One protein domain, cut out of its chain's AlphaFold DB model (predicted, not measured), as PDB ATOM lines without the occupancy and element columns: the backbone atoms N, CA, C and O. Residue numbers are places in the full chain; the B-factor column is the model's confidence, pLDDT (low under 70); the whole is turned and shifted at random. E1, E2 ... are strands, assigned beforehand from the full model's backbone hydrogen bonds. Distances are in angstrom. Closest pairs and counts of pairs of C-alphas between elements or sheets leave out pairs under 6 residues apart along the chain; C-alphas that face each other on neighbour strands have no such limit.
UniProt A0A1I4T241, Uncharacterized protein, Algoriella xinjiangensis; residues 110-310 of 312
ATOM      1  N   ASN A 110     110.928 114.789 104.179       85.19
ATOM      2  CA  ASN A 110     109.967 114.351 103.168       85.19
ATOM      3  C   ASN A 110     108.681 115.165 103.332       85.19
ATOM      4  O   ASN A 110     107.997 115.044 104.349       85.19
ATOM      5  N   GLN A 111     108.356 115.999 102.352       88.81
ATOM      6  CA  GLN A 111     107.141 116.806 102.352       88.81
ATOM      7  C   GLN A 111     106.109 116.166 101.429       88.81
ATOM      8  O   GLN A 111     106.342 116.071 100.227       88.81
ATOM      9  N   LEU A 112     104.978 115.732 101.991       92.81
ATOM     10  CA  LEU A 112     103.836 115.248 101.223       92.81
ATOM     11  C   LEU A 112     102.884 116.410 100.942       92.81
ATOM     12  O   LEU A 112     102.362 117.035 101.862       92.81
ATOM     13  N   PHE A 113     102.617 116.638  99.666       93.44
ATOM     14  CA  PHE A 113     101.576 117.527  99.188       93.44
ATOM     15  C   PHE A 113     100.502 116.684  98.497       93.44
ATOM     16  O   PHE A 113     100.817 115.710  97.809       93.44
ATOM     17  N   SER A 114      99.234 117.059  98.652       95.94
ATOM     18  CA  SER A 114      98.111 116.347  98.042       95.94
ATOM     19  C   SER A 114      97.029 117.323  97.607       95.94
ATOM     20  O   SER A 114      96.725 118.276  98.326       95.94
ATOM     21  N   VAL A 115      96.445 117.074  96.439       96.69
ATOM     22  CA  VAL A 115      95.240 117.748  95.967       96.69
ATOM     23  C   VAL A 115      94.267 116.723  95.397       96.69
ATOM     24  O   VAL A 115      94.651 115.779  94.702       96.69
ATOM     25  N   THR A 116      92.989 116.927  95.693       96.00
ATOM     26  CA  THR A 116      91.886 116.085  95.242       96.00
ATOM     27  C   THR A 116      90.823 116.983  94.623       96.00
ATOM     28  O   THR A 116      90.359 117.916  95.280       96.00
ATOM     29  N   SER A 117      90.405 116.693  93.389       93.88
ATOM     30  CA  SER A 117      89.335 117.451  92.736       93.88
ATOM     31  C   SER A 117      88.020 117.326  93.513       93.88
ATOM     32  O   SER A 117      87.739 116.312  94.152       93.88
ATOM     33  N   SER A 118      87.165 118.346  93.459       89.12
ATOM     34  CA  SER A 118      85.901 118.359  94.203       89.12
ATOM     35  C   SER A 118      84.872 117.347  93.688       89.12
ATOM     36  O   SER A 118      83.997 116.918  94.451       89.12
ATOM     37  N   GLY A 119      84.968 116.951  92.415       85.00
ATOM     38  CA  GLY A 119      83.935 116.183  91.716       85.00
ATOM     39  C   GLY A 119      82.878 117.050  91.019       85.00
ATOM     40  O   GLY A 119      81.992 116.502  90.367       85.00
ATOM     41  N   ASN A 120      82.929 118.381  91.173       84.31
ATOM     42  CA  ASN A 120      81.896 119.302  90.673       84.31
ATOM     43  C   ASN A 120      82.217 119.921  89.310       84.31
ATOM     44  O   ASN A 120      81.295 120.327  88.606       84.31
ATOM     45  N   SER A 121      83.499 119.971  88.951       86.25
ATOM     46  CA  SER A 121      84.002 120.609  87.733       86.25
ATOM     47  C   SER A 121      84.631 119.550  86.818       86.25
ATOM     48  O   SER A 121      85.854 119.505  86.695       86.25
ATOM     49  N   PRO A 122      83.845 118.624  86.232       88.69
ATOM     50  CA  PRO A 122      84.404 117.560  85.411       88.69
ATOM     51  C   PRO A 122      85.058 118.124  84.145       88.69
ATOM     52  O   PRO A 122      84.479 118.956  83.446       88.69
ATOM     53  N   LEU A 123      86.240 117.612  83.805       90.56
ATOM     54  CA  LEU A 123      86.801 117.770  82.465       90.56
ATOM     55  C   LEU A 123      86.032 116.873  81.500       90.56
ATOM     56  O   LEU A 123      85.893 115.692  81.796       90.56
ATOM     57  N   ASN A 124      85.621 117.381  80.339       88.25
ATOM     58  CA  ASN A 124      85.122 116.562  79.234       88.25
ATOM     59  C   ASN A 124      86.166 116.511  78.106       88.25
ATOM     60  O   ASN A 124      86.547 117.544  77.559       88.25
ATOM     61  N   VAL A 125      86.605 115.302  77.758       86.25
ATOM     62  CA  VAL A 125      87.438 115.025  76.585       86.25
ATOM     63  C   VAL A 125      86.565 114.396  75.513       86.25
ATOM     64  O   VAL A 125      86.117 113.253  75.666       86.25
ATOM     65  N   SER A 126      86.353 115.136  74.424       81.81
ATOM     66  CA  SER A 126      85.491 114.700  73.327       81.81
ATOM     67  C   SER A 126      86.183 114.464  71.988       81.81
ATOM     68  O   SER A 126      85.640 113.775  71.119       81.81
ATOM     69  N   SER A 127      87.408 114.967  71.842       78.25
ATOM     70  CA  SER A 127      88.251 114.777  70.668       78.25
ATOM     71  C   SER A 127      89.177 113.569  70.844       78.25
ATOM     72  O   SER A 127      89.895 113.444  71.834       78.25
ATOM     73  N   PHE A 128      89.166 112.667  69.859       79.00
ATOM     74  CA  PHE A 128      90.005 111.463  69.823       79.00
ATOM     75  C   PHE A 128      90.712 111.362  68.472       79.00
ATOM     76  O   PHE A 128      90.214 111.866  67.463       79.00
ATOM     77  N   THR A 129      91.898 110.763  68.418       70.06
ATOM     78  CA  THR A 129      92.629 110.523  67.168       70.06
ATOM     79  C   THR A 129      92.002 109.370  66.382       70.06
ATOM     80  O   THR A 129      91.628 108.333  66.935       70.06
ATOM     81  N   THR A 130      91.814 109.602  65.080       62.28
ATOM     82  CA  THR A 130      91.146 108.691  64.135       62.28
ATOM     83  C   THR A 130      92.119 107.738  63.438       62.28
ATOM     84  O   THR A 130      91.693 106.898  62.660       62.28
ATOM     85  N   GLU A 131      93.418 107.844  63.724       62.88
ATOM     86  CA  GLU A 131      94.472 106.943  63.248       62.88
ATOM     87  C   GLU A 131      95.592 106.873  64.304       62.88
ATOM     88  O   GLU A 131      95.495 107.517  65.349       62.88
ATOM     89  N   ALA A 132      96.648 106.082  64.078       52.53
ATOM     90  CA  ALA A 132      97.836 105.992  64.926       52.53
ATOM     91  C   ALA A 132      98.612 107.324  64.983       52.53
ATOM     92  O   ALA A 132      99.717 107.444  64.467       52.53
ATOM     93  N   ALA A 133      98.038 108.332  65.633       53.97
ATOM     94  CA  ALA A 133      98.729 109.566  65.940       53.97
ATOM     95  C   ALA A 133      99.867 109.258  66.919       53.97
ATOM     96  O   ALA A 133      99.667 108.586  67.942       53.97
ATOM     97  N   GLN A 134     101.065 109.736  66.580       55.84
ATOM     98  CA  GLN A 134     102.161 109.875  67.536       55.84
ATOM     99  C   GLN A 134     101.635 110.646  68.750       55.84
ATOM    100  O   GLN A 134     100.806 111.546  68.599       55.84
ATOM    101  N   LEU A 135     102.080 110.274  69.954       57.28
ATOM    102  CA  LEU A 135     101.742 111.061  71.137       57.28
ATOM    103  C   LEU A 135     102.192 112.513  70.892       57.28
ATOM    104  O   LEU A 135     103.282 112.706  70.347       57.28
ATOM    105  N   PRO A 136     101.377 113.519  71.257       54.94
ATOM    106  CA  PRO A 136     101.780 114.914  71.134       54.94
ATOM    107  C   PRO A 136     103.111 115.161  71.861       54.94
ATOM    108  O   PRO A 136     103.438 114.461  72.825       54.94
ATOM    109  N   ALA A 137     103.881 116.134  71.368       50.75
ATOM    110  CA  ALA A 137     105.241 116.422  71.818       50.75
ATOM    111  C   ALA A 137     105.355 116.610  73.348       50.75
ATOM    112  O   ALA A 137     104.409 116.995  74.033       50.75
ATOM    113  N   ILE A 138     106.558 116.361  73.876       56.31
ATOM    114  CA  ILE A 138     106.928 116.297  75.309       56.31
ATOM    115  C   ILE A 138     106.731 117.647  76.059       56.31
ATOM    116  O   ILE A 138     106.817 117.714  77.286       56.31
ATOM    117  N   SER A 139     106.386 118.723  75.347       52.47
ATOM    118  CA  SER A 139     106.111 120.060  75.887       52.47
ATOM    119  C   SER A 139     104.668 120.482  75.582       52.47
ATOM    120  O   SER A 139     104.232 120.390  74.439       52.47
ATOM    121  N   TYR A 140     103.935 120.998  76.579       50.84
ATOM    122  CA  TYR A 140     102.494 121.323  76.503       50.84
ATOM    123  C   TYR A 140     102.100 122.325  75.391       50.84
ATOM    124  O   TYR A 140     100.921 122.419  75.061       50.84
ATOM    125  N   GLN A 141     103.049 123.063  74.802       44.19
ATOM    126  CA  GLN A 141     102.790 124.042  73.734       44.19
ATOM    127  C   GLN A 141     103.763 123.982  72.546       44.19
ATOM    128  O   GLN A 141     104.100 125.012  71.969       44.19
ATOM    129  N   GLU A 142     104.168 122.795  72.103       44.22
ATOM    130  CA  GLU A 142     104.224 122.652  70.644       44.22
ATOM    131  C   GLU A 142     102.827 122.246  70.202       44.22
ATOM    132  O   GLU A 142     102.313 121.240  70.685       44.22
ATOM    133  N   THR A 143     102.193 123.054  69.346       41.97
ATOM    134  CA  THR A 143     100.960 122.675  68.652       41.97
ATOM    135  C   THR A 143     101.227 121.337  67.977       41.97
ATOM    136  O   THR A 143     101.982 121.307  67.000       41.97
ATOM    137  N   PRO A 144     100.673 120.217  68.469       46.06
ATOM    138  CA  PRO A 144     100.844 118.960  67.778       46.06
ATOM    139  C   PRO A 144     100.163 119.122  66.422       46.06
ATOM    140  O   PRO A 144      99.118 119.770  66.308       46.06
ATOM    141  N   THR A 145     100.752 118.549  65.378       42.44
ATOM    142  CA  THR A 145     100.287 118.669  63.987       42.44
ATOM    143  C   THR A 145      98.839 118.176  63.781       42.44
ATOM    144  O   THR A 145      98.292 118.324  62.693       42.44
ATOM    145  N   ASP A 146      98.211 117.596  64.814       45.25
ATOM    146  CA  ASP A 146      96.850 117.053  64.836       45.25
ATOM    147  C   ASP A 146      95.763 118.024  65.357       45.25
ATOM    148  O   ASP A 146      94.579 117.676  65.316       45.25
ATOM    149  N   GLY A 147      96.135 119.216  65.855       50.41
ATOM    150  CA  GLY A 147      95.205 120.214  66.400       50.41
ATOM    151  C   GLY A 147      94.552 119.854  67.746       50.41
ATOM    152  O   GLY A 147      93.569 120.492  68.127       50.41
ATOM    153  N   LYS A 148      95.055 118.843  68.470       63.09
ATOM    154  CA  LYS A 148      94.522 118.370  69.761       63.09
ATOM    155  C   LYS A 148      95.524 118.616  70.879       63.09
ATOM    156  O   LYS A 148      96.724 118.428  70.720       63.09
ATOM    157  N   THR A 149      95.024 119.006  72.045       70.56
ATOM    158  CA  THR A 149      95.861 119.391  73.182       70.56
ATOM    159  C   THR A 149      95.509 118.592  74.428       70.56
ATOM    160  O   THR A 149      94.368 118.185  74.654       70.56
ATOM    161  N   TRP A 150      96.524 118.361  75.256       84.75
ATOM    162  CA  TRP A 150      96.331 117.945  76.637       84.75
ATOM    163  C   TRP A 150      95.381 118.918  77.334       84.75
ATOM    164  O   TRP A 150      95.536 120.132  77.227       84.75
ATOM    165  N   SER A 151      94.399 118.392  78.051       88.44
ATOM    166  CA  SER A 151      93.422 119.200  78.776       88.44
ATOM    167  C   SER A 151      93.644 119.054  80.274       88.44
ATOM    168  O   SER A 151      93.707 117.933  80.781       88.44
ATOM    169  N   LEU A 152      93.788 120.180  80.975       92.12
ATOM    170  CA  LEU A 152      93.956 120.206  82.427       92.12
ATOM    171  C   LEU A 152      92.753 119.533  83.088       92.12
ATOM    172  O   LEU A 152      91.616 119.912  82.810       92.12
ATOM    173  N   ILE A 153      92.997 118.580  83.987       94.38
ATOM    174  CA  ILE A 153      91.954 118.080  84.882       94.38
ATOM    175  C   ILE A 153      91.747 119.147  85.968       94.38
ATOM    176  O   ILE A 153      92.692 119.430  86.714       94.38
ATOM    177  N   PRO A 154      90.557 119.772  86.066       92.50
ATOM    178  CA  PRO A 154      90.315 120.869  86.990       92.50
ATOM    179  C   PRO A 154      90.661 120.507  88.428       92.50
ATOM    180  O   PRO A 154      90.475 119.370  88.860       92.50
ATOM    181  N   GLU A 155      91.145 121.505  89.168       94.44
ATOM    182  CA  GLU A 155      91.424 121.386  90.605       94.44
ATOM    183  C   GLU A 155      92.517 120.352  90.944       94.44
ATOM    184  O   GLU A 155      92.633 119.939  92.089       94.44
ATOM    185  N   THR A 156      93.342 119.945  89.970       96.44
ATOM    186  CA  THR A 156      94.515 119.078  90.205       96.44
ATOM    187  C   THR A 156      95.844 119.833  90.218       96.44
ATOM    188  O   THR A 156      96.894 119.210  90.335       96.44
ATOM    189  N   THR A 157      95.820 121.164  90.096       95.50
ATOM    190  CA  THR A 157      97.029 121.995  90.137       95.50
ATOM    191  C   THR A 157      97.472 122.248  91.571       95.50
ATOM    192  O   THR A 157      96.660 122.628  92.413       95.50
ATOM    193  N   MET A 158      98.766 122.105  91.832       95.19
ATOM    194  CA  MET A 158      99.371 122.391  93.131       95.19
ATOM    195  C   MET A 158     100.802 122.906  92.980       95.19
ATOM    196  O   MET A 158     101.501 122.538  92.036       95.19
ATOM    197  N   ASP A 159     101.239 123.726  93.932       95.19
ATOM    198  CA  ASP A 159     102.589 124.288  93.946       95.19
ATOM    199  C   ASP A 159     103.486 123.552  94.946       95.19
ATOM    200  O   ASP A 159     103.042 123.134  96.017       95.19
ATOM    201  N   PHE A 160     104.766 123.416  94.606       93.75
ATOM    202  CA  PHE A 160     105.800 122.880  95.486       93.75
ATOM    203  C   PHE A 160     107.137 123.597  95.265       93.75
ATOM    204  O   PHE A 160     107.354 124.284  94.263       93.75
ATOM    205  N   THR A 161     108.060 123.439  96.212       91.94
ATOM    206  CA  THR A 161     109.386 124.060  96.151       91.94
ATOM    207  C   THR A 161     110.467 123.016  96.371       91.94
ATOM    208  O   THR A 161     110.378 122.185  97.273       91.94
ATOM    209  N   VAL A 162     111.517 123.103  95.561       92.81
ATOM    210  CA  VAL A 162     112.766 122.369  95.748       92.81
ATOM    211  C   VAL A 162     113.821 123.355  96.228       92.81
ATOM    212  O   VAL A 162     114.037 124.390  95.594       92.81
ATOM    213  N   THR A 163     114.462 123.053  97.354       88.38
ATOM    214  CA  THR A 163     115.456 123.938  97.978       88.38
ATOM    215  C   THR A 163     116.883 123.445  97.781       88.38
ATOM    216  O   THR A 163     117.796 124.263  97.752       88.38
ATOM    217  N   GLU A 164     117.080 122.135  97.615       88.94
ATOM    218  CA  GLU A 164     118.404 121.513  97.525       88.94
ATOM    219  C   GLU A 164     118.699 120.964  96.131       88.94
ATOM    220  O   GLU A 164     117.809 120.472  95.444       88.94
ATOM    221  N   ASN A 165     119.973 120.987  95.728       90.69
ATOM    222  CA  ASN A 165     120.413 120.392  94.458       90.69
ATOM    223  C   ASN A 165     120.304 118.858  94.455       90.69
ATOM    224  O   ASN A 165     120.127 118.265  93.395       90.69
ATOM    225  N   THR A 166     120.409 118.231  95.633       93.06
ATOM    226  CA  THR A 166     120.174 116.793  95.808       93.06
ATOM    227  C   THR A 166     118.768 116.605  96.354       93.06
ATOM    228  O   THR A 166     118.471 116.983  97.487       93.06
ATOM    229  N   ASN A 167     117.877 116.062  95.532       93.81
ATOM    230  CA  ASN A 167     116.478 115.891  95.899       93.81
ATOM    231  C   ASN A 167     115.821 114.743  95.133       93.81
ATOM    232  O   ASN A 167     116.285 114.337  94.066       93.81
ATOM    233  N   TYR A 168     114.705 114.274  95.684       94.94
ATOM    234  CA  TYR A 168     113.778 113.374  95.014       94.94
ATOM    235  C   TYR A 168     112.395 114.015  94.970       94.94
ATOM    236  O   TYR A 168     111.909 114.514  95.984       94.94
ATOM    237  N   VAL A 169     111.748 113.979  93.808       96.12
ATOM    238  CA  VAL A 169     110.350 114.396  93.649       96.12
ATOM    239  C   VAL A 169     109.570 113.209  93.113       96.12
ATOM    240  O   VAL A 169     109.683 112.860  91.940       96.12
ATOM    241  N   GLN A 170     108.800 112.565  93.982       96.62
ATOM    242  CA  GLN A 170     107.928 111.452  93.618       96.62
ATOM    243  C   GLN A 170     106.516 111.979  93.418       96.62
ATOM    244  O   GLN A 170     105.994 112.682  94.275       96.62
ATOM    245  N   MET A 171     105.888 111.641  92.301       95.69
ATOM    246  CA  MET A 171     104.558 112.119  91.935       95.69
ATOM    247  C   MET A 171     103.649 110.951  91.603       95.69
ATOM    248  O   MET A 171     104.069 109.981  90.969       95.69
ATOM    249  N   PHE A 172     102.387 111.077  91.996       96.44
ATOM    250  CA  PHE A 172     101.371 110.055  91.818       96.44
ATOM    251  C   PHE A 172     100.022 110.685  91.475       96.44
ATOM    252  O   PHE A 172      99.413 111.363  92.300       96.44
ATOM    253  N   GLY A 173      99.546 110.435  90.259       97.00
ATOM    254  CA  GLY A 173      98.228 110.819  89.774       97.00
ATOM    255  C   GLY A 173      97.293 109.622  89.712       97.00
ATOM    256  O   GLY A 173      97.661 108.581  89.175       97.00
ATOM    257  N   SER A 174      96.068 109.760  90.207       97.19
ATOM    258  CA  SER A 174      95.054 108.704  90.130       97.19
ATOM    259  C   SER A 174      93.644 109.269  90.019       97.19
ATOM    260  O   SER A 174      93.413 110.455  90.255       97.19
ATOM    261  N   GLY A 175      92.698 108.421  89.641       95.94
ATOM    262  CA  GLY A 175      91.287 108.769  89.586       95.94
ATOM    263  C   GLY A 175      90.523 107.819  88.684       95.94
ATOM    264  O   GLY A 175      91.001 106.738  88.341       95.94
ATOM    265  N   ASN A 176      89.337 108.255  88.283       93.12
ATOM    266  CA  ASN A 176      88.462 107.505  87.403       93.12
ATOM    267  C   ASN A 176      88.071 108.351  86.191       93.12
ATOM    268  O   ASN A 176      87.759 109.535  86.319       93.12
ATOM    269  N   ALA A 177      88.086 107.731  85.015       91.50
ATOM    270  CA  ALA A 177      87.456 108.265  83.819       91.50
ATOM    271  C   ALA A 177      86.084 107.612  83.651       91.50
ATOM    272  O   ALA A 177      85.956 106.406  83.849       91.50
ATOM    273  N   GLN A 178      85.067 108.375  83.264       88.25
ATOM    274  CA  GLN A 178      83.733 107.838  83.003       88.25
ATOM    275  C   GLN A 178      83.358 108.047  81.539       88.25
ATOM    276  O   GLN A 178      83.464 109.154  81.007       88.25
ATOM    277  N   SER A 179      82.924 106.975  80.879       85.31
ATOM    278  CA  SER A 179      82.329 107.057  79.549       85.31
ATOM    279  C   SER A 179      80.930 107.661  79.640       85.31
ATOM    280  O   SER A 179      80.233 107.513  80.637       85.31
ATOM    281  N   ALA A 180      80.488 108.371  78.611       79.50
ATOM    282  CA  ALA A 180      79.139 108.912  78.615       79.50
ATOM    283  C   ALA A 180      78.060 107.852  78.335       79.50
ATOM    284  O   ALA A 180      78.337 106.754  77.854       79.50
ATOM    285  N   SER A 181      76.799 108.186  78.610       73.06
ATOM    286  CA  SER A 181      75.671 107.258  78.433       73.06
ATOM    287  C   SER A 181      75.347 106.940  76.971       73.06
ATOM    288  O   SER A 181      74.727 105.920  76.699       73.06
ATOM    289  N   ASN A 182      75.785 107.766  76.018       67.50
ATOM    290  CA  ASN A 182      75.646 107.499  74.585       67.50
ATOM    291  C   ASN A 182      76.891 106.828  73.985       67.50
ATOM    292  O   ASN A 182      77.026 106.729  72.762       67.50
ATOM    293  N   ASN A 183      77.836 106.396  74.833       71.06
ATOM    294  CA  ASN A 183      79.097 105.860  74.352       71.06
ATOM    295  C   ASN A 183      79.018 104.412  73.809       71.06
ATOM    296  O   ASN A 183      80.045 103.811  73.501       71.06
ATOM    297  N   THR A 184      77.815 103.888  73.585       64.75
ATOM    298  CA  THR A 184      77.546 102.645  72.844       64.75
ATOM    299  C   THR A 184      76.974 102.945  71.464       64.75
ATOM    300  O   THR A 184      76.063 103.757  71.327       64.75
ATOM    301  N   ILE A 185      77.467 102.254  70.434       62.31
ATOM    302  CA  ILE A 185      76.805 102.205  69.125       62.31
ATOM    303  C   ILE A 185      76.085 100.862  69.061       62.31
ATOM    304  O   ILE A 185      76.738  99.830  69.011       62.31
ATOM    305  N   THR A 186      74.754 100.850  69.059       58.97
ATOM    306  CA  THR A 186      73.975  99.606  68.947       58.97
ATOM    307  C   THR A 186      72.994  99.750  67.791       58.97
ATOM    308  O   THR A 186      71.857 100.183  67.955       58.97
ATOM    309  N   THR A 187      73.447  99.458  66.573       53.19
ATOM    310  CA  THR A 187      72.554  99.361  65.408       53.19
ATOM    311  C   THR A 187      73.107  98.293  64.463       53.19
ATOM    312  O   THR A 187      74.156  98.500  63.851       53.19
ATOM    313  N   GLY A 188      72.428  97.139  64.378       58.88
ATOM    314  CA  GLY A 188      72.849  95.966  63.588       58.88
ATOM    315  C   GLY A 188      73.866  95.032  64.272       58.88
ATOM    316  O   GLY A 188      74.289  95.295  65.396       58.88
ATOM    317  N   SER A 189      74.216  93.919  63.601       56.69
ATOM    318  CA  SER A 189      74.994  92.779  64.136       56.69
ATOM    319  C   SER A 189      76.355  93.179  64.730       56.69
ATOM    320  O   SER A 189      77.335  93.290  64.003       56.69
ATOM    321  N   GLN A 190      76.374  93.329  66.060       56.28
ATOM    322  CA  GLN A 190      77.518  93.501  66.973       56.28
ATOM    323  C   GLN A 190      78.425  94.713  66.668       56.28
ATOM    324  O   GLN A 190      79.202  94.713  65.711       56.28
ATOM    325  N   LYS A 191      78.354  95.740  67.530       61.91
ATOM    326  CA  LYS A 191      79.266  96.893  67.527       61.91
ATOM    327  C   LYS A 191      79.779  97.187  68.943       61.91
ATOM    328  O   LYS A 191      79.049  97.747  69.756       61.91
ATOM    329  N   SER A 192      81.032  96.831  69.230       64.19
ATOM    330  CA  SER A 192      81.746  97.204  70.466       64.19
ATOM    331  C   SER A 192      82.584  98.453  70.212       64.19
ATOM    332  O   SER A 192      83.207  98.562  69.157       64.19
ATOM    333  N   ARG A 193      82.606  99.402  71.157       75.00
ATOM    334  CA  ARG A 193      83.466 100.593  71.086       75.00
ATOM    335  C   ARG A 193      84.638 100.451  72.046       75.00
ATOM    336  O   ARG A 193      84.449 100.006  73.173       75.00
ATOM    337  N   THR A 194      85.822 100.873  71.624       79.75
ATOM    338  CA  THR A 194      87.018 100.996  72.456       79.75
ATOM    339  C   THR A 194      87.412 102.464  72.546       79.75
ATOM    340  O   THR A 194      87.635 103.130  71.531       79.75
ATOM    341  N   LEU A 195      87.534 102.961  73.776       82.25
ATOM    342  CA  LEU A 195      88.080 104.283  74.070       82.25
ATOM    343  C   LEU A 195      89.396 104.120  74.812       82.25
ATOM    344  O   LEU A 195      89.471 103.407  75.811       82.25
ATOM    345  N   THR A 196      90.425 104.806  74.327       86.81
ATOM    346  CA  THR A 196      91.717 104.908  75.003       86.81
ATOM    347  C   THR A 196      92.061 106.368  75.232       86.81
ATOM    348  O   THR A 196      91.739 107.239  74.424       86.81
ATOM    349  N   PHE A 197      92.725 106.637  76.344       89.12
ATOM    350  CA  PHE A 197      93.140 107.968  76.749       89.12
ATOM    351  C   PHE A 197      94.487 107.904  77.458       89.12
ATOM    352  O   PHE A 197      94.948 106.846  77.895       89.12
ATOM    353  N   ASN A 198      95.119 109.061  77.568       91.50
ATOM    354  CA  ASN A 198      96.342 109.253  78.312       91.50
ATOM    355  C   ASN A 198      96.107 110.175  79.502       91.50
ATOM    356  O   ASN A 198      95.318 111.114  79.411       91.50
ATOM    357  N   ILE A 199      96.818 109.906  80.595       94.38
ATOM    358  CA  ILE A 199      96.934 110.816  81.736       94.38
ATOM    359  C   ILE A 199      98.395 111.192  81.866       94.38
ATOM    360  O   ILE A 199      99.254 110.311  81.915       94.38
ATOM    361  N   GLY A 200      98.662 112.490  81.890       92.69
ATOM    362  CA  GLY A 200      99.995 113.050  81.985       92.69
ATOM    363  C   GLY A 200     100.190 113.782  83.302       92.69
ATOM    364  O   GLY A 200      99.296 114.513  83.734       92.69
ATOM    365  N   ILE A 201     101.358 113.610  83.919       93.88
ATOM    366  CA  ILE A 201     101.827 114.492  84.994       93.88
ATOM    367  C   ILE A 201     102.718 115.541  84.350       93.88
ATOM    368  O   ILE A 201     103.734 115.204  83.732       93.88
ATOM    369  N   PHE A 202     102.335 116.801  84.509       93.00
ATOM    370  CA  PHE A 202     103.077 117.925  83.970       93.00
ATOM    371  C   PHE A 202     103.579 118.832  85.082       93.00
ATOM    372  O   PHE A 202     102.830 119.117  86.012       93.00
ATOM    373  N   ILE A 203     104.802 119.344  84.945       92.56
ATOM    374  CA  ILE A 203     105.375 120.353  85.843       92.56
ATOM    375  C   ILE A 203     105.731 121.600  85.036       92.56
ATOM    376  O   ILE A 203     106.182 121.503  83.900       92.56
ATOM    377  N   LYS A 204     105.541 122.769  85.638       91.81
ATOM    378  CA  LYS A 204     105.962 124.074  85.137       91.81
ATOM    379  C   LYS A 204     106.813 124.749  86.202       91.81
ATOM    380  O   LYS A 204     106.336 124.938  87.324       91.81
ATOM    381  N   LYS A 205     108.041 125.151  85.878       93.75
ATOM    382  CA  LYS A 205     108.816 126.014  86.777       93.75
ATOM    383  C   LYS A 205     108.185 127.403  86.819       93.75
ATOM    384  O   LYS A 205     107.693 127.889  85.810       93.75
ATOM    385  N   SER A 206     108.223 128.091  87.957       93.12
ATOM    386  CA  SER A 206     107.616 129.428  88.092       93.12
ATOM    387  C   SER A 206     108.193 130.473  87.123       93.12
ATOM    388  O   SER A 206     107.556 131.487  86.860       93.12
ATOM    389  N   THR A 207     109.404 130.240  86.612       91.62
ATOM    390  CA  THR A 207     110.080 131.068  85.600       91.62
ATOM    391  C   THR A 207     109.690 130.720  84.163       91.62
ATOM    392  O   THR A 207     110.119 131.401  83.238       91.62
ATOM    393  N   GLU A 208     108.931 129.647  83.961       86.56
ATOM    394  CA  GLU A 208     108.494 129.153  82.659       86.56
ATOM    395  C   GLU A 208     107.021 129.490  82.423       86.56
ATOM    396  O   GLU A 208     106.198 129.547  83.339       86.56
ATOM    397  N   THR A 209     106.665 129.670  81.155       81.56
ATOM    398  CA  THR A 209     105.274 129.902  80.748       81.56
ATOM    399  C   THR A 209     104.490 128.592  80.655       81.56
ATOM    400  O   THR A 209     103.287 128.565  80.918       81.56
ATOM    401  N   ASN A 210     105.174 127.497  80.309       80.62
ATOM    402  CA  ASN A 210     104.557 126.256  79.858       80.62
ATOM    403  C   ASN A 210     104.795 125.091  80.812       80.62
ATOM    404  O   ASN A 210     105.815 124.993  81.482       80.62
ATOM    405  N   TYR A 211     103.832 124.180  80.819       87.44
ATOM    406  CA  TYR A 211     103.961 122.876  81.445       87.44
ATOM    407  C   TYR A 211     104.799 121.929  80.568       87.44
ATOM    408  O   TYR A 211     104.671 121.903  79.344       87.44
ATOM    409  N   HIS A 212     105.621 121.102  81.200       85.62
ATOM    410  CA  HIS A 212     106.432 120.067  80.564       85.62
ATOM    411  C   HIS A 212     105.999 118.691  81.061       85.62
ATOM    412  O   HIS A 212     105.638 118.540  82.228       85.62
ATOM    413  N   LEU A 213     105.982 117.702  80.170       87.25
ATOM    414  CA  LEU A 213     105.508 116.354  80.466       87.25
ATOM    415  C   LEU A 213     106.595 115.536  81.174       87.25
ATOM    416  O   LEU A 213     107.690 115.373  80.643       87.25
ATOM    417  N   TYR A 214     106.268 114.953  82.329       87.62
ATOM    418  CA  TYR A 214     107.199 114.133  83.124       87.62
ATOM    419  C   TYR A 214     106.731 112.692  83.351       87.62
ATOM    420  O   TYR A 214     107.515 111.849  83.791       87.62
ATOM    421  N   SER A 215     105.459 112.392  83.084       89.12
ATOM    422  CA  SER A 215     104.925 111.027  83.108       89.12
ATOM    423  C   SER A 215     103.724 110.895  82.196       89.12
ATOM    424  O   SER A 215     102.924 111.821  82.141       89.12
ATOM    425  N   VAL A 216     103.554 109.733  81.564       89.81
ATOM    426  CA  VAL A 216     102.341 109.373  80.820       89.81
ATOM    427  C   VAL A 216     101.894 107.973  81.209       89.81
ATOM    428  O   VAL A 216     102.635 107.007  81.049       89.81
ATOM    429  N   GLY A 217     100.644 107.847  81.644       91.44
ATOM    430  CA  GLY A 217      99.912 106.582  81.647       91.44
ATOM    431  C   GLY A 217      98.994 106.479  80.426       91.44
ATOM    432  O   GLY A 217      98.442 107.484  79.977       91.44
ATOM    433  N   THR A 218      98.822 105.273  79.878       91.06
ATOM    434  CA  THR A 218      97.814 104.972  78.842       91.06
ATOM    435  C   THR A 218      96.767 104.037  79.428       91.06
ATOM    436  O   THR A 218      97.126 103.006  79.988       91.06
ATOM    437  N   PHE A 219      95.491 104.356  79.230       91.69
ATOM    438  CA  PHE A 219      94.365 103.585  79.751       91.69
ATOM    439  C   PHE A 219      93.282 103.436  78.685       91.69
ATOM    440  O   PHE A 219      93.242 104.184  77.706       91.69
ATOM    441  N   GLY A 220      92.391 102.473  78.873       85.31
ATOM    442  CA  GLY A 220      91.236 102.268  78.012       85.31
ATOM    443  C   GLY A 220      90.531 100.955  78.308       85.31
ATOM    444  O   GLY A 220      91.001 100.164  79.123       85.31
ATOM    445  N   THR A 221      89.408 100.724  77.634       74.31
ATOM    446  CA  THR A 221      88.624  99.484  77.752       74.31
ATOM    447  C   THR A 221      88.289  98.939  76.374       74.31
ATOM    448  O   THR A 221      87.902  99.702  75.493       74.31
ATOM    449  N   GLY A 222      88.406  97.621  76.192       65.12
ATOM    450  CA  GLY A 222      88.110  96.953  74.917       65.12
ATOM    451  C   GLY A 222      86.637  97.044  74.506       65.12
ATOM    452  O   GLY A 222      86.345  97.197  73.325       65.12
ATOM    453  N   GLU A 223      85.720  97.053  75.472       66.69
ATOM    454  CA  GLU A 223      84.284  97.216  75.237       66.69
ATOM    455  C   GLU A 223      83.735  98.230  76.239       66.69
ATOM    456  O   GLU A 223      83.670  97.958  77.437       66.69
ATOM    457  N   VAL A 224      83.414  99.442  75.782       62.50
ATOM    458  CA  VAL A 224      82.796 100.447  76.654       62.50
ATOM    459  C   VAL A 224      81.292 100.208  76.687       62.50
ATOM    460  O   VAL A 224      80.602 100.396  75.683       62.50
ATOM    461  N   SER A 225      80.780  99.813  77.852       68.50
ATOM    462  CA  SER A 225      79.362  99.962  78.159       68.50
ATOM    463  C   SER A 225      79.037 101.442  78.393       68.50
ATOM    464  O   SER A 225      79.913 102.304  78.558       68.50
ATOM    465  N   THR A 226      77.752 101.776  78.371       75.44
ATOM    466  CA  THR A 226      77.309 103.109  78.774       75.44
ATOM    467  C   THR A 226      77.742 103.367  80.213       75.44
ATOM    468  O   THR A 226      77.643 102.489  81.070       75.44
ATOM    469  N   CYS A 227      78.251 104.568  80.491       80.44
ATOM    470  CA  CYS A 227      78.644 104.950  81.846       80.44
ATOM    471  C   CYS A 227      79.729 104.066  82.498       80.44
ATOM    472  O   CYS A 227      79.842 104.048  83.724       80.44
ATOM    473  N   SER A 228      80.547 103.344  81.722       84.81
ATOM    474  CA  SER A 228      81.681 102.585  82.262       84.81
ATOM    475  C   SER A 228      82.663 103.490  82.994       84.81
ATOM    476  O   SER A 228      82.922 104.620  82.578       84.81
ATOM    477  N   ILE A 229      83.265 102.941  84.045       87.56
ATOM    478  CA  ILE A 229      84.287 103.604  84.846       87.56
ATOM    479  C   ILE A 229      85.625 102.926  84.570       87.56
ATOM    480  O   ILE A 229      85.730 101.701  84.620       87.56
ATOM    481  N   ILE A 230      86.634 103.732  84.264       90.75
ATOM    482  CA  ILE A 230      87.977 103.290  83.907       90.75
ATOM    483  C   ILE A 230      88.941 103.912  84.921       90.75
ATOM    484  O   ILE A 230      89.216 105.114  84.826       90.75
ATOM    485  N   PRO A 231      89.441 103.144  85.904       94.00
ATOM    486  CA  PRO A 231      90.424 103.659  86.842       94.00
ATOM    487  C   PRO A 231      91.739 103.937  86.120       94.00
ATOM    488  O   PRO A 231      92.146 103.202  85.217       94.00
ATOM    489  N   TYR A 232      92.420 104.999  86.533       95.62
ATOM    490  CA  TYR A 232      93.733 105.349  86.020       95.62
ATOM    491  C   TYR A 232      94.703 105.673  87.151       95.62
ATOM    492  O   TYR A 232      94.326 106.135  88.231       95.62
ATOM    493  N   ILE A 233      95.978 105.439  86.865       96.00
ATOM    494  CA  ILE A 233      97.089 105.613  87.793       96.00
ATOM    495  C   ILE A 233      98.368 105.878  87.003       96.00
ATOM    496  O   ILE A 233      98.756 105.090  86.146       96.00
ATOM    497  N   THR A 234      99.028 106.992  87.278       95.25
ATOM    498  CA  THR A 234     100.307 107.361  86.670       95.25
ATOM    499  C   THR A 234     101.251 107.867  87.750       95.25
ATOM    500  O   THR A 234     100.825 108.505  88.710       95.25
ATOM    501  N   SER A 235     102.537 107.565  87.625       95.19
ATOM    502  CA  SER A 235     103.545 107.966  88.601       95.19
ATOM    503  C   SER A 235     104.841 108.356  87.915       95.19
ATOM    504  O   SER A 235     105.114 107.913  86.801       95.19
ATOM    505  N   SER A 236     105.654 109.175  88.570       92.25
ATOM    506  CA  SER A 236     107.016 109.477  88.125       92.25
ATOM    507  C   SER A 236     107.893 109.871  89.303       92.25
ATOM    508  O   SER A 236     107.393 110.327  90.330       92.25
ATOM    509  N   THR A 237     109.197 109.666  89.148       94.88
ATOM    510  CA  THR A 237     110.213 110.045  90.125       94.88
ATOM    511  C   THR A 237     111.260 110.873  89.407       94.88
ATOM    512  O   THR A 237     111.888 110.397  88.463       94.88
ATOM    513  N   LEU A 238     111.464 112.099  89.874       93.94
ATOM    514  CA  LEU A 238     112.541 112.967  89.423       93.94
ATOM    515  C   LEU A 238     113.653 112.967  90.458       93.94
ATOM    516  O   LEU A 238     113.397 112.942  91.662       93.94
ATOM    517  N   ILE A 239     114.884 113.001  89.969       94.50
ATOM    518  CA  ILE A 239     116.094 113.043  90.781       94.50
ATOM    519  C   ILE A 239     116.819 114.335  90.428       94.50
ATOM    520  O   ILE A 239     116.994 114.631  89.246       94.50
ATOM    521  N   ASN A 240     117.243 115.080  91.446       94.56
ATOM    522  CA  ASN A 240     118.005 116.321  91.305       94.56
ATOM    523  C   ASN A 240     117.294 117.358  90.421       94.56
ATOM    524  O   ASN A 240     117.903 117.980  89.547       94.56
ATOM    525  N   LEU A 241     115.987 117.554  90.642       94.25
ATOM    526  CA  LEU A 241     115.266 118.659  90.016       94.25
ATOM    527  C   LEU A 241     115.913 119.973  90.473       94.25
ATOM    528  O   LEU A 241     116.190 120.141  91.656       94.25
ATOM    529  N   SER A 242     116.183 120.907  89.558       94.19
ATOM    530  CA  SER A 242     116.873 122.149  89.938       94.19
ATOM    531  C   SER A 242     116.116 122.904  91.048       94.19
ATOM    532  O   SER A 242     114.881 122.910  91.025       94.19
ATOM    533  N   PRO A 243     116.788 123.581  91.993       93.06
ATOM    534  CA  PRO A 243     116.091 124.388  92.987       93.06
ATOM    535  C   PRO A 243     115.178 125.446  92.352       93.06
ATOM    536  O   PRO A 243     115.476 126.016  91.291       93.06
ATOM    537  N   GLY A 244     114.041 125.694  92.996       93.69
ATOM    538  CA  GLY A 244     113.031 126.636  92.529       93.69
ATOM    539  C   GLY A 244     111.615 126.280  92.966       93.69
ATOM    540  O   GLY A 244     111.378 125.274  93.637       93.69
ATOM    541  N   THR A 245     110.674 127.127  92.558       95.31
ATOM    542  CA  THR A 245     109.237 126.924  92.758       95.31
ATOM    543  C   THR A 245     108.616 126.366  91.486       95.31
ATOM    544  O   THR A 245     108.964 126.786  90.379       95.31
ATOM    545  N   TYR A 246     107.692 125.430  91.652       95.69
ATOM    546  CA  TYR A 246     107.074 124.677  90.575       95.69
ATOM    547  C   TYR A 246     105.573 124.555  90.803       95.69
ATOM    548  O   TYR A 246     105.135 124.427  91.943       95.69
ATOM    549  N   SER A 247     104.815 124.519  89.712       95.62
ATOM    550  CA  SER A 247     103.424 124.068  89.689       95.62
ATOM    551  C   SER A 247     103.358 122.729  88.973       95.62
ATOM    552  O   SER A 247     104.030 122.526  87.964       95.62
ATOM    553  N   VAL A 248     102.522 121.820  89.445       95.31
ATOM    554  CA  VAL A 248     102.280 120.513  88.824       95.31
ATOM    555  C   VAL A 248     100.787 120.280  88.686       95.31
ATOM    556  O   VAL A 248     100.008 120.768  89.502       95.31
ATOM    557  N   ALA A 249     100.382 119.554  87.652       95.19
ATOM    558  CA  ALA A 249      98.986 119.199  87.456       95.19
ATOM    559  C   ALA A 249      98.819 117.915  86.638       95.19
ATOM    560  O   ALA A 249      99.747 117.458  85.958       95.19
ATOM    561  N   LEU A 250      97.609 117.354  86.692       96.00
ATOM    562  CA  LEU A 250      97.202 116.250  85.832       96.00
ATOM    563  C   LEU A 250      96.520 116.769  84.576       96.00
ATOM    564  O   LEU A 250      95.642 117.629  84.628       96.00
ATOM    565  N   PHE A 251      96.874 116.176  83.446       93.31
ATOM    566  CA  PHE A 251      96.232 116.445  82.168       93.31
ATOM    567  C   PHE A 251      95.713 115.150  81.558       93.31
ATOM    568  O   PHE A 251      96.325 114.094  81.718       93.31
ATOM    569  N   ALA A 252      94.606 115.234  80.827       92.25
ATOM    570  CA  ALA A 252      94.059 114.132  80.050       92.25
ATOM    571  C   ALA A 252      94.193 114.402  78.546       92.25
ATOM    572  O   ALA A 252      94.107 115.545  78.096       92.25
ATOM    573  N   TYR A 253      94.376 113.341  77.766       88.00
ATOM    574  CA  TYR A 253      94.399 113.394  76.305       88.00
ATOM    575  C   TYR A 253      93.605 112.218  75.731       88.00
ATOM    576  O   TYR A 253      93.851 111.061  76.076       88.00
ATOM    577  N   GLY A 254      92.629 112.507  74.868       85.50
ATOM    578  CA  GLY A 254      91.859 111.484  74.163       85.50
ATOM    579  C   GLY A 254      92.731 110.830  73.096       85.50
ATOM    580  O   GLY A 254      93.117 111.486  72.132       85.50
ATOM    581  N   ARG A 255      93.055 109.544  73.268       82.12
ATOM    582  CA  ARG A 255      93.956 108.821  72.366       82.12
ATOM    583  C   ARG A 255      93.157 108.245  71.203       82.12
ATOM    584  O   ARG A 255      92.866 108.976  70.277       82.12
ATOM    585  N   LYS A 256      92.745 106.979  71.236       80.75
ATOM    586  CA  LYS A 256      91.979 106.348  70.146       80.75
ATOM    587  C   LYS A 256      90.514 106.150  70.516       80.75
ATOM    588  O   LYS A 256      90.216 105.749  71.641       80.75
ATOM    589  N   ASN A 257      89.642 106.339  69.530       81.50
ATOM    590  CA  ASN A 257      88.235 105.944  69.555       81.50
ATOM    591  C   ASN A 257      87.937 105.099  68.312       81.50
ATOM    592  O   ASN A 257      87.911 105.626  67.199       81.50
ATOM    593  N   TYR A 258      87.728 103.798  68.493       79.25
ATOM    594  CA  TYR A 258      87.408 102.881  67.400       79.25
ATOM    595  C   TYR A 258      86.300 101.914  67.793       79.25
ATOM    596  O   TYR A 258      86.024 101.716  68.975       79.25
ATOM    597  N   TYR A 259      85.640 101.330  66.804       77.25
ATOM    598  CA  TYR A 259      84.574 100.362  66.994       77.25
ATOM    599  C   TYR A 259      84.697  99.218  65.996       77.25
ATOM    600  O   TYR A 259      85.123  99.409  64.857       77.25
ATOM    601  N   THR A 260      84.333  98.017  66.435       71.25
ATOM    602  CA  THR A 260      84.306  96.833  65.573       71.25
ATOM    603  C   THR A 260      82.934  96.722  64.919       71.25
ATOM    604  O   THR A 260      81.921  96.876  65.593       71.25
ATOM    605  N   VAL A 261      82.884  96.469  63.613       67.75
ATOM    606  CA  VAL A 261      81.658  96.185  62.858       67.75
ATOM    607  C   VAL A 261      81.729  94.735  62.376       67.75
ATOM    608  O   VAL A 261      82.588  94.383  61.564       67.75
ATOM    609  N   GLY A 262      80.852  93.868  62.892       67.75
ATOM    610  CA  GLY A 262      80.945  92.424  62.645       67.75
ATOM    611  C   GLY A 262      82.151  91.786  63.355       67.75
ATOM    612  O   GLY A 262      82.455  92.150  64.485       67.75
ATOM    613  N   THR A 263      82.839  90.825  62.724       62.81
ATOM    614  CA  THR A 263      83.979  90.096  63.330       62.81
ATOM    615  C   THR A 263      85.364  90.586  62.893       62.81
ATOM    616  O   THR A 263      86.357  90.166  63.482       62.81
ATOM    617  N   THR A 264      85.467  91.443  61.869       60.72
ATOM    618  CA  THR A 264      86.765  91.771  61.239       60.72
ATOM    619  C   THR A 264      86.996  93.251  60.941       60.72
ATOM    620  O   THR A 264      88.149  93.650  60.790       60.72
ATOM    621  N   ASN A 265      85.957  94.086  60.859       62.00
ATOM    622  CA  ASN A 265      86.124  95.472  60.408       62.00
ATOM    623  C   ASN A 265      86.283  96.413  61.606       62.00
ATOM    624  O   ASN A 265      85.453  96.399  62.510       62.00
ATOM    625  N   THR A 266      87.339  97.231  61.617       70.69
ATOM    626  CA  THR A 266      87.558  98.283  62.626       70.69
ATOM    627  C   THR A 266      87.348  99.647  61.984       70.69
ATOM    628  O   THR A 266      88.038  99.993  61.028       70.69
ATOM    629  N   GLU A 267      86.420 100.425  62.523       72.69
ATOM    630  CA  GLU A 267      86.131 101.794  62.100       72.69
ATOM    631  C   GLU A 267      86.531 102.776  63.210       72.69
ATOM    632  O   GLU A 267      86.499 102.445  64.393       72.69
ATOM    633  N   TYR A 268      86.919 104.000  62.844       72.50
ATOM    634  CA  TYR A 268      87.370 105.022  63.791       72.50
ATOM    635  C   TYR A 268      86.335 106.137  63.920       72.50
ATOM    636  O   TYR A 268      85.809 106.641  62.929       72.50
ATOM    637  N   GLY A 269      86.030 106.527  65.157       68.75
ATOM    638  CA  GLY A 269      85.106 107.618  65.451       68.75
ATOM    639  C   GLY A 269      85.857 108.891  65.830       68.75
ATOM    640  O   GLY A 269      86.723 108.864  66.701       68.75
ATOM    641  N   ALA A 270      85.484 110.031  65.250       61.69
ATOM    642  CA  ALA A 270      86.080 111.321  65.614       61.69
ATOM    643  C   ALA A 270      85.587 111.855  66.976       61.69
ATOM    644  O   ALA A 270      86.335 112.545  67.666       61.69
ATOM    645  N   ASN A 271      84.359 111.493  67.379       66.06
ATOM    646  CA  ASN A 271      83.674 112.065  68.541       66.06
ATOM    647  C   ASN A 271      83.272 110.978  69.550       66.06
ATOM    648  O   ASN A 271      82.643 109.981  69.192       66.06
ATOM    649  N   SER A 272      83.621 111.187  70.815       76.12
ATOM    650  CA  SER A 272      83.164 110.425  71.990       76.12
ATOM    651  C   SER A 272      83.168 111.354  73.200       76.12
ATOM    652  O   SER A 272      83.425 112.531  73.024       76.12
ATOM    653  N   ASN A 273      82.862 110.890  74.411       82.38
ATOM    654  CA  ASN A 273      83.001 111.720  75.615       82.38
ATOM    655  C   ASN A 273      83.574 110.906  76.777       82.38
ATOM    656  O   ASN A 273      82.979 109.902  77.168       82.38
ATOM    657  N   LEU A 274      84.695 111.347  77.340       86.88
ATOM    658  CA  LEU A 274      85.207 110.873  78.625       86.88
ATOM    659  C   LEU A 274      85.203 112.023  79.621       86.88
ATOM    660  O   LEU A 274      85.636 113.123  79.279       86.88
ATOM    661  N   THR A 275      84.745 111.764  80.844       89.81
ATOM    662  CA  THR A 275      84.813 112.743  81.930       89.81
ATOM    663  C   THR A 275      85.807 112.356  83.012       89.81
ATOM    664  O   THR A 275      85.894 111.184  83.377       89.81
ATOM    665  N   PHE A 276      86.535 113.346  83.530       92.25
ATOM    666  CA  PHE A 276      87.561 113.194  84.567       92.25
ATOM    667  C   PHE A 276      87.338 114.206  85.689       92.25
ATOM    668  O   PHE A 276      86.852 115.309  85.441       92.25
ATOM    669  N   GLY A 277      87.724 113.858  86.917       89.00
ATOM    670  CA  GLY A 277      87.668 114.766  88.066       89.00
ATOM    671  C   GLY A 277      86.258 115.076  88.578       89.00
ATOM    672  O   GLY A 277      86.130 115.893  89.490       89.00
ATOM    673  N   GLY A 278      85.231 114.426  88.016       86.88
ATOM    674  CA  GLY A 278      83.812 114.518  88.352       86.88
ATOM    675  C   GLY A 278      82.963 113.623  87.435       86.88
ATOM    676  O   GLY A 278      83.462 113.091  86.440       86.88
ATOM    677  N   HIS A 279      81.687 113.427  87.778       79.25
ATOM    678  CA  HIS A 279      80.770 112.652  86.932       79.25
ATOM    679  C   HIS A 279      80.347 113.451  85.697       79.25
ATOM    680  O   HIS A 279      80.346 114.683  85.694       79.25
ATOM    681  N   ASN A 280      79.893 112.752  84.663       73.12
ATOM    682  CA  ASN A 280      79.293 113.392  83.503       73.12
ATOM    683  C   ASN A 280      77.937 114.024  83.880       73.12
ATOM    684  O   ASN A 280      77.010 113.322  84.292       73.12
ATOM    685  N   ALA A 281      77.826 115.353  83.814       60.72
ATOM    686  CA  ALA A 281      76.602 116.086  84.138       60.72
ATOM    687  C   ALA A 281      75.704 116.235  82.897       60.72
ATOM    688  O   ALA A 281      76.177 116.593  81.819       60.72
ATOM    689  N   ALA A 282      74.394 116.000  83.045       52.75
ATOM    690  CA  ALA A 282      73.423 116.301  81.990       52.75
ATOM    691  C   ALA A 282      73.460 117.805  81.676       52.75
ATOM    692  O   ALA A 282      73.253 118.618  82.574       52.75
ATOM    693  N   GLY A 283      73.717 118.175  80.416       49.53
ATOM    694  CA  GLY A 283      73.674 119.581  79.988       49.53
ATOM    695  C   GLY A 283      74.676 120.003  78.912       49.53
ATOM    696  O   GLY A 283      74.525 121.088  78.357       49.53
ATOM    697  N   VAL A 284      75.654 119.169  78.548       45.81
ATOM    698  CA  VAL A 284      76.551 119.452  77.411       45.81
ATOM    699  C   VAL A 284      75.954 118.809  76.148       45.81
ATOM    700  O   VAL A 284      76.123 117.616  75.923       45.81
ATOM    701  N   SER A 285      75.146 119.591  75.419       38.28
ATOM    702  CA  SER A 285      74.512 119.311  74.109       38.28
ATOM    703  C   SER A 285      73.858 117.925  73.885       38.28
ATOM    704  O   SER A 285      74.488 116.934  73.532       38.28
ATOM    705  N   SER A 286      72.527 117.923  74.045       39.88
ATOM    706  CA  SER A 286      71.444 117.174  73.358       39.88
ATOM    707  C   SER A 286      71.534 115.687  72.975       39.88
ATOM    708  O   SER A 286      70.514 115.166  72.547       39.88
ATOM    709  N   ASN A 287      72.626 114.953  73.186       39.56
ATOM    710  CA  ASN A 287      72.653 113.496  72.969       39.56
ATOM    711  C   ASN A 287      73.406 112.721  74.062       39.56
ATOM    712  O   ASN A 287      73.605 111.521  73.913       39.56
ATOM    713  N   ASN A 288      73.834 113.377  75.145       45.78
ATOM    714  CA  ASN A 288      74.708 112.812  76.175       45.78
ATOM    715  C   ASN A 288      73.987 112.784  77.540       45.78
ATOM    716  O   ASN A 288      74.028 113.755  78.292       45.78
ATOM    717  N   GLY A 289      73.253 111.713  77.853       55.12
ATOM    718  CA  GLY A 289      72.570 111.576  79.149       55.12
ATOM    719  C   GLY A 289      73.550 111.530  80.333       55.12
ATOM    720  O   GLY A 289      74.682 111.058  80.180       55.12
ATOM    721  N   ALA A 290      73.118 111.997  81.509       68.00
ATOM    722  CA  ALA A 290      73.908 111.924  82.741       68.00
ATOM    723  C   ALA A 290      74.209 110.472  83.132       68.00
ATOM    724  O   ALA A 290      73.332 109.611  83.070       68.00
ATOM    725  N   CYS A 291      75.429 110.230  83.604       75.25
ATOM    726  CA  CYS A 291      75.805 108.968  84.227       75.25
ATOM    727  C   CYS A 291      75.781 109.137  85.747       75.25
ATOM    728  O   CYS A 291      76.658 109.775  86.323       75.25
ATOM    729  N   ASN A 292      74.758 108.577  86.390       74.44
ATOM    730  CA  ASN A 292      74.551 108.619  87.841       74.44
ATOM    731  C   ASN A 292      74.888 107.287  88.534       74.44
ATOM    732  O   ASN A 292      74.526 107.079  89.687       74.44
ATOM    733  N   ASN A 293      75.576 106.379  87.839       71.31
ATOM    734  CA  ASN A 293      75.974 105.068  88.357       71.31
ATOM    735  C   ASN A 293      77.158 105.122  89.340       71.31
ATOM    736  O   ASN A 293      77.654 104.083  89.764       71.31
ATOM    737  N   THR A 294      77.631 106.320  89.674       74.12
ATOM    738  CA  THR A 294      78.691 106.561  90.648       74.12
ATOM    739  C   THR A 294      78.504 107.928  91.286       74.12
ATOM    740  O   THR A 294      77.913 108.836  90.692       74.12
ATOM    741  N   ASP A 295      78.994 108.071  92.510       81.12
ATOM    742  CA  ASP A 295      78.971 109.340  93.215       81.12
ATOM    743  C   ASP A 295      80.108 110.274  92.754       81.12
ATOM    744  O   ASP A 295      81.073 109.893  92.082       81.12
ATOM    745  N   LYS A 296      79.990 111.546  93.142       78.12
ATOM    746  CA  LYS A 296      81.010 112.565  92.873       78.12
ATOM    747  C   LYS A 296      82.359 112.243  93.508       78.12
ATOM    748  O   LYS A 296      83.366 112.703  92.986       78.12
ATOM    749  N   VAL A 297      82.379 111.522  94.629       82.75
ATOM    750  CA  VAL A 297      83.583 111.254  95.429       82.75
ATOM    751  C   VAL A 297      84.471 110.228  94.727       82.75
ATOM    752  O   VAL A 297      85.676 110.435  94.618       82.75
ATOM    753  N   ASN A 298      83.875 109.183  94.167       85.56
ATOM    754  CA  ASN A 298      84.549 108.137  93.410       85.56
ATOM    755  C   ASN A 298      85.086 108.653  92.071       85.56
ATOM    756  O   ASN A 298      86.046 108.104  91.544       85.56
ATOM    757  N   MET A 299      84.513 109.723  91.520       89.31
ATOM    758  CA  MET A 299      84.972 110.331  90.264       89.31
ATOM    759  C   MET A 299      86.087 111.370  90.430       89.31
ATOM    760  O   MET A 299      86.509 111.982  89.446       89.31
ATOM    761  N   ARG A 300      86.573 111.590  91.656       92.94
ATOM    762  CA  ARG A 300      87.625 112.573  91.925       92.94
ATOM    763  C   ARG A 300      88.970 112.130  91.369       92.94
ATOM    764  O   ARG A 300      89.306 110.946  91.332       92.94
ATOM    765  N   SER A 301      89.756 113.121  90.986       96.38
ATOM    766  CA  SER A 301      91.142 112.958  90.576       96.38
ATOM    767  C   SER A 301      92.043 113.398  91.718       96.38
ATOM    768  O   SER A 301      91.823 114.454  92.303       96.38
ATOM    769  N   ASN A 302      93.052 112.595  92.032       97.12
ATOM    770  CA  ASN A 302      94.011 112.854  93.098       97.12
ATOM    771  C   ASN A 302      95.406 113.011  92.504       97.12
ATOM    772  O   ASN A 302      95.832 112.168  91.711       97.12
ATOM    773  N   LEU A 303      96.128 114.039  92.935       97.69
ATOM    774  CA  LEU A 303      97.550 114.211  92.675       97.69
ATOM    775  C   LEU A 303      98.278 114.328  94.013       97.69
ATOM    776  O   LEU A 303      97.983 115.204  94.819       97.69
ATOM    777  N   ASN A 304      99.222 113.421  94.243       97.44
ATOM    778  CA  ASN A 304     100.087 113.408  95.416       97.44
ATOM    779  C   ASN A 304     101.534 113.617  94.983       97.44
ATOM    780  O   ASN A 304     101.961 113.078  93.959       97.44
ATOM    781  N   ILE A 305     102.292 114.352  95.790       96.56
ATOM    782  CA  ILE A 305     103.715 114.593  95.568       96.56
ATOM    783  C   ILE A 305     104.462 114.450  96.874       96.56
ATOM    784  O   ILE A 305     104.080 115.055  97.871       96.56
ATOM    785  N   VAL A 306     105.566 113.720  96.846       96.50
ATOM    786  CA  VAL A 306     106.555 113.716  97.916       96.50
ATOM    787  C   VAL A 306     107.801 114.427  97.416       96.50
ATOM    788  O   VAL A 306     108.408 114.004  96.434       96.50
ATOM    789  N   VAL A 307     108.172 115.512  98.090       95.38
ATOM    790  CA  VAL A 307     109.420 116.237  97.846       95.38
ATOM    791  C   VAL A 307     110.384 115.931  98.982       95.38
ATOM    792  O   VAL A 307     110.118 116.254 100.140       95.38
ATOM    793  N   THR A 308     111.517 115.330  98.647       94.19
ATOM    794  CA  THR A 308     112.606 115.036  99.575       94.19
ATOM    795  C   THR A 308     113.782 115.926  99.231       94.19
ATOM    796  O   THR A 308     114.436 115.718  98.214       94.19
ATOM    797  N   ASN A 309     114.069 116.910 100.075       89.12
ATOM    798  CA  ASN A 309     115.266 117.738  99.945       89.12
ATOM    799  C   ASN A 309     116.372 117.137 100.822       89.12
ATOM    800  O   ASN A 309     116.208 117.087 102.041       89.12
ATOM    801  N   ILE A 310     117.462 116.652 100.219       86.56
ATOM    802  CA  ILE A 310     118.567 116.026 100.955       86.56
ATOM    803  C   ILE A 310     119.585 117.095 101.324       86.56
ATOM    804  O   ILE A 310     120.149 117.757 100.453       86.56
TER     805      ILE A 310
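What this domain is: This is residues 110 to 310 of the 312 residues of an uncharacterized protein of Algoriella xinjiangensis (UniProt A0A1I4T241). Two twisted sheets are packed face to face over much of their length as an elongated sandwich, with E1, E11, E4 and E7 making the long part of one sheet and E6, E5 and E8 that of the other. The sheets come close along E6 and E7 and again where E3 passes E1 and E11; E10 and E2 continue the first sheet at one end of E4, and E9 folds back beside the end of E8. Two long unnamed stretches, residues 128 to 157 and 277 to 301, join E2 to E3 and E10 to E11. The printed part has 201 residues with no named helix and eleven named strands, E1 to E11 in order along the chain; the class is all strand, and both sheets are branched, with antiparallel neighbours. The whole is compact, with a radius of gyration of the C-alphas of 18.1 A, and its C-alphas span 62 by 36 by 26 A.

How they stand to each other: E1, residues 110 to 116, is an edge strand of the first sheet and antiparallel to E11, residues 302 to 309, with N 113 and O 305 at 2.8 A. E11 has E1 on one side and E4, residues 167 to 179, on the other; E4 and E11 are antiparallel, with N 170 and O 306 at 2.9 A. E4 has three neighbours in staggered pairing: E7, residues 229 to 239, lies on one side of it, with E11 and E10, residues 271 to 276, on the other. N 173 and O 234 of E4 and E7 are 2.8 A apart, and N 178 and O 275 of E4 and E10 are 2.9 A apart. E2, residues 123 to 127, is an edge strand antiparallel to E10, with N 125 and O 274 at 2.8 A. In the second sheet E8, residues 244 to 261, has three neighbours: E3, residues 158 to 162, and E9, residues 265 to 268, lie on one side of it, and E5, residues 191 to 205, on the other. Across these antiparallel pairs, N 160 and O 246 are 2.9 A apart, N 259 and O 267 are 2.8 A apart, and N 200 and O 251 are 2.8 A apart. Residues 151 to 152 also pair with residues 251 to 252 of E8, antiparallel. E5 and E6, residues 212 to 221, form a hairpin, with N 199 and O 217 at 3.0 A; E6 bends by 59 degrees at residue 215. Between the sheets, the closest C-alphas of E6 and E7 are those of Gly 217 and Thr 234, 5.1 A apart. The closest of E1 and E3 are those of Val 115 and Met 158, 6.8 A apart. E8 and E9 form a hairpin, and E9 runs on into E10 across a break of 2 residues, at 67 degrees.

Where its parts are: E1 begins at C-alpha 110, (109.967, 114.351, 103.168), and measures 19.8 A from first to last C-alpha. E4 measures 38.9 A, E5 45.7 A, E6 27.4 A, E7 33.7 A and E11 22.9 A. E8 has the most residues, 18, and measures 52.8 A, from C-alpha 244 at (113.031, 126.636, 92.529) to C-alpha 261 at (81.658, 96.185, 62.858). E2, E3, E9 and E10 are shorter. E11 ends at C-alpha 309, (115.266, 117.738, 99.945).

The domain as a whole: The two C-alphas farthest apart are those of Gly 188 and Ile 310, 62.4 A, while those of Asn 110 and Ile 310 are 9.0 A apart. The printed part has no cut. The links E2 to E3, E4 to E5 and E10 to E11 are long. The mean pLDDT of the printed part is 80.2; 51 residues are under 70, among them residues 130 to 148, 184 to 192 and 281 to 290.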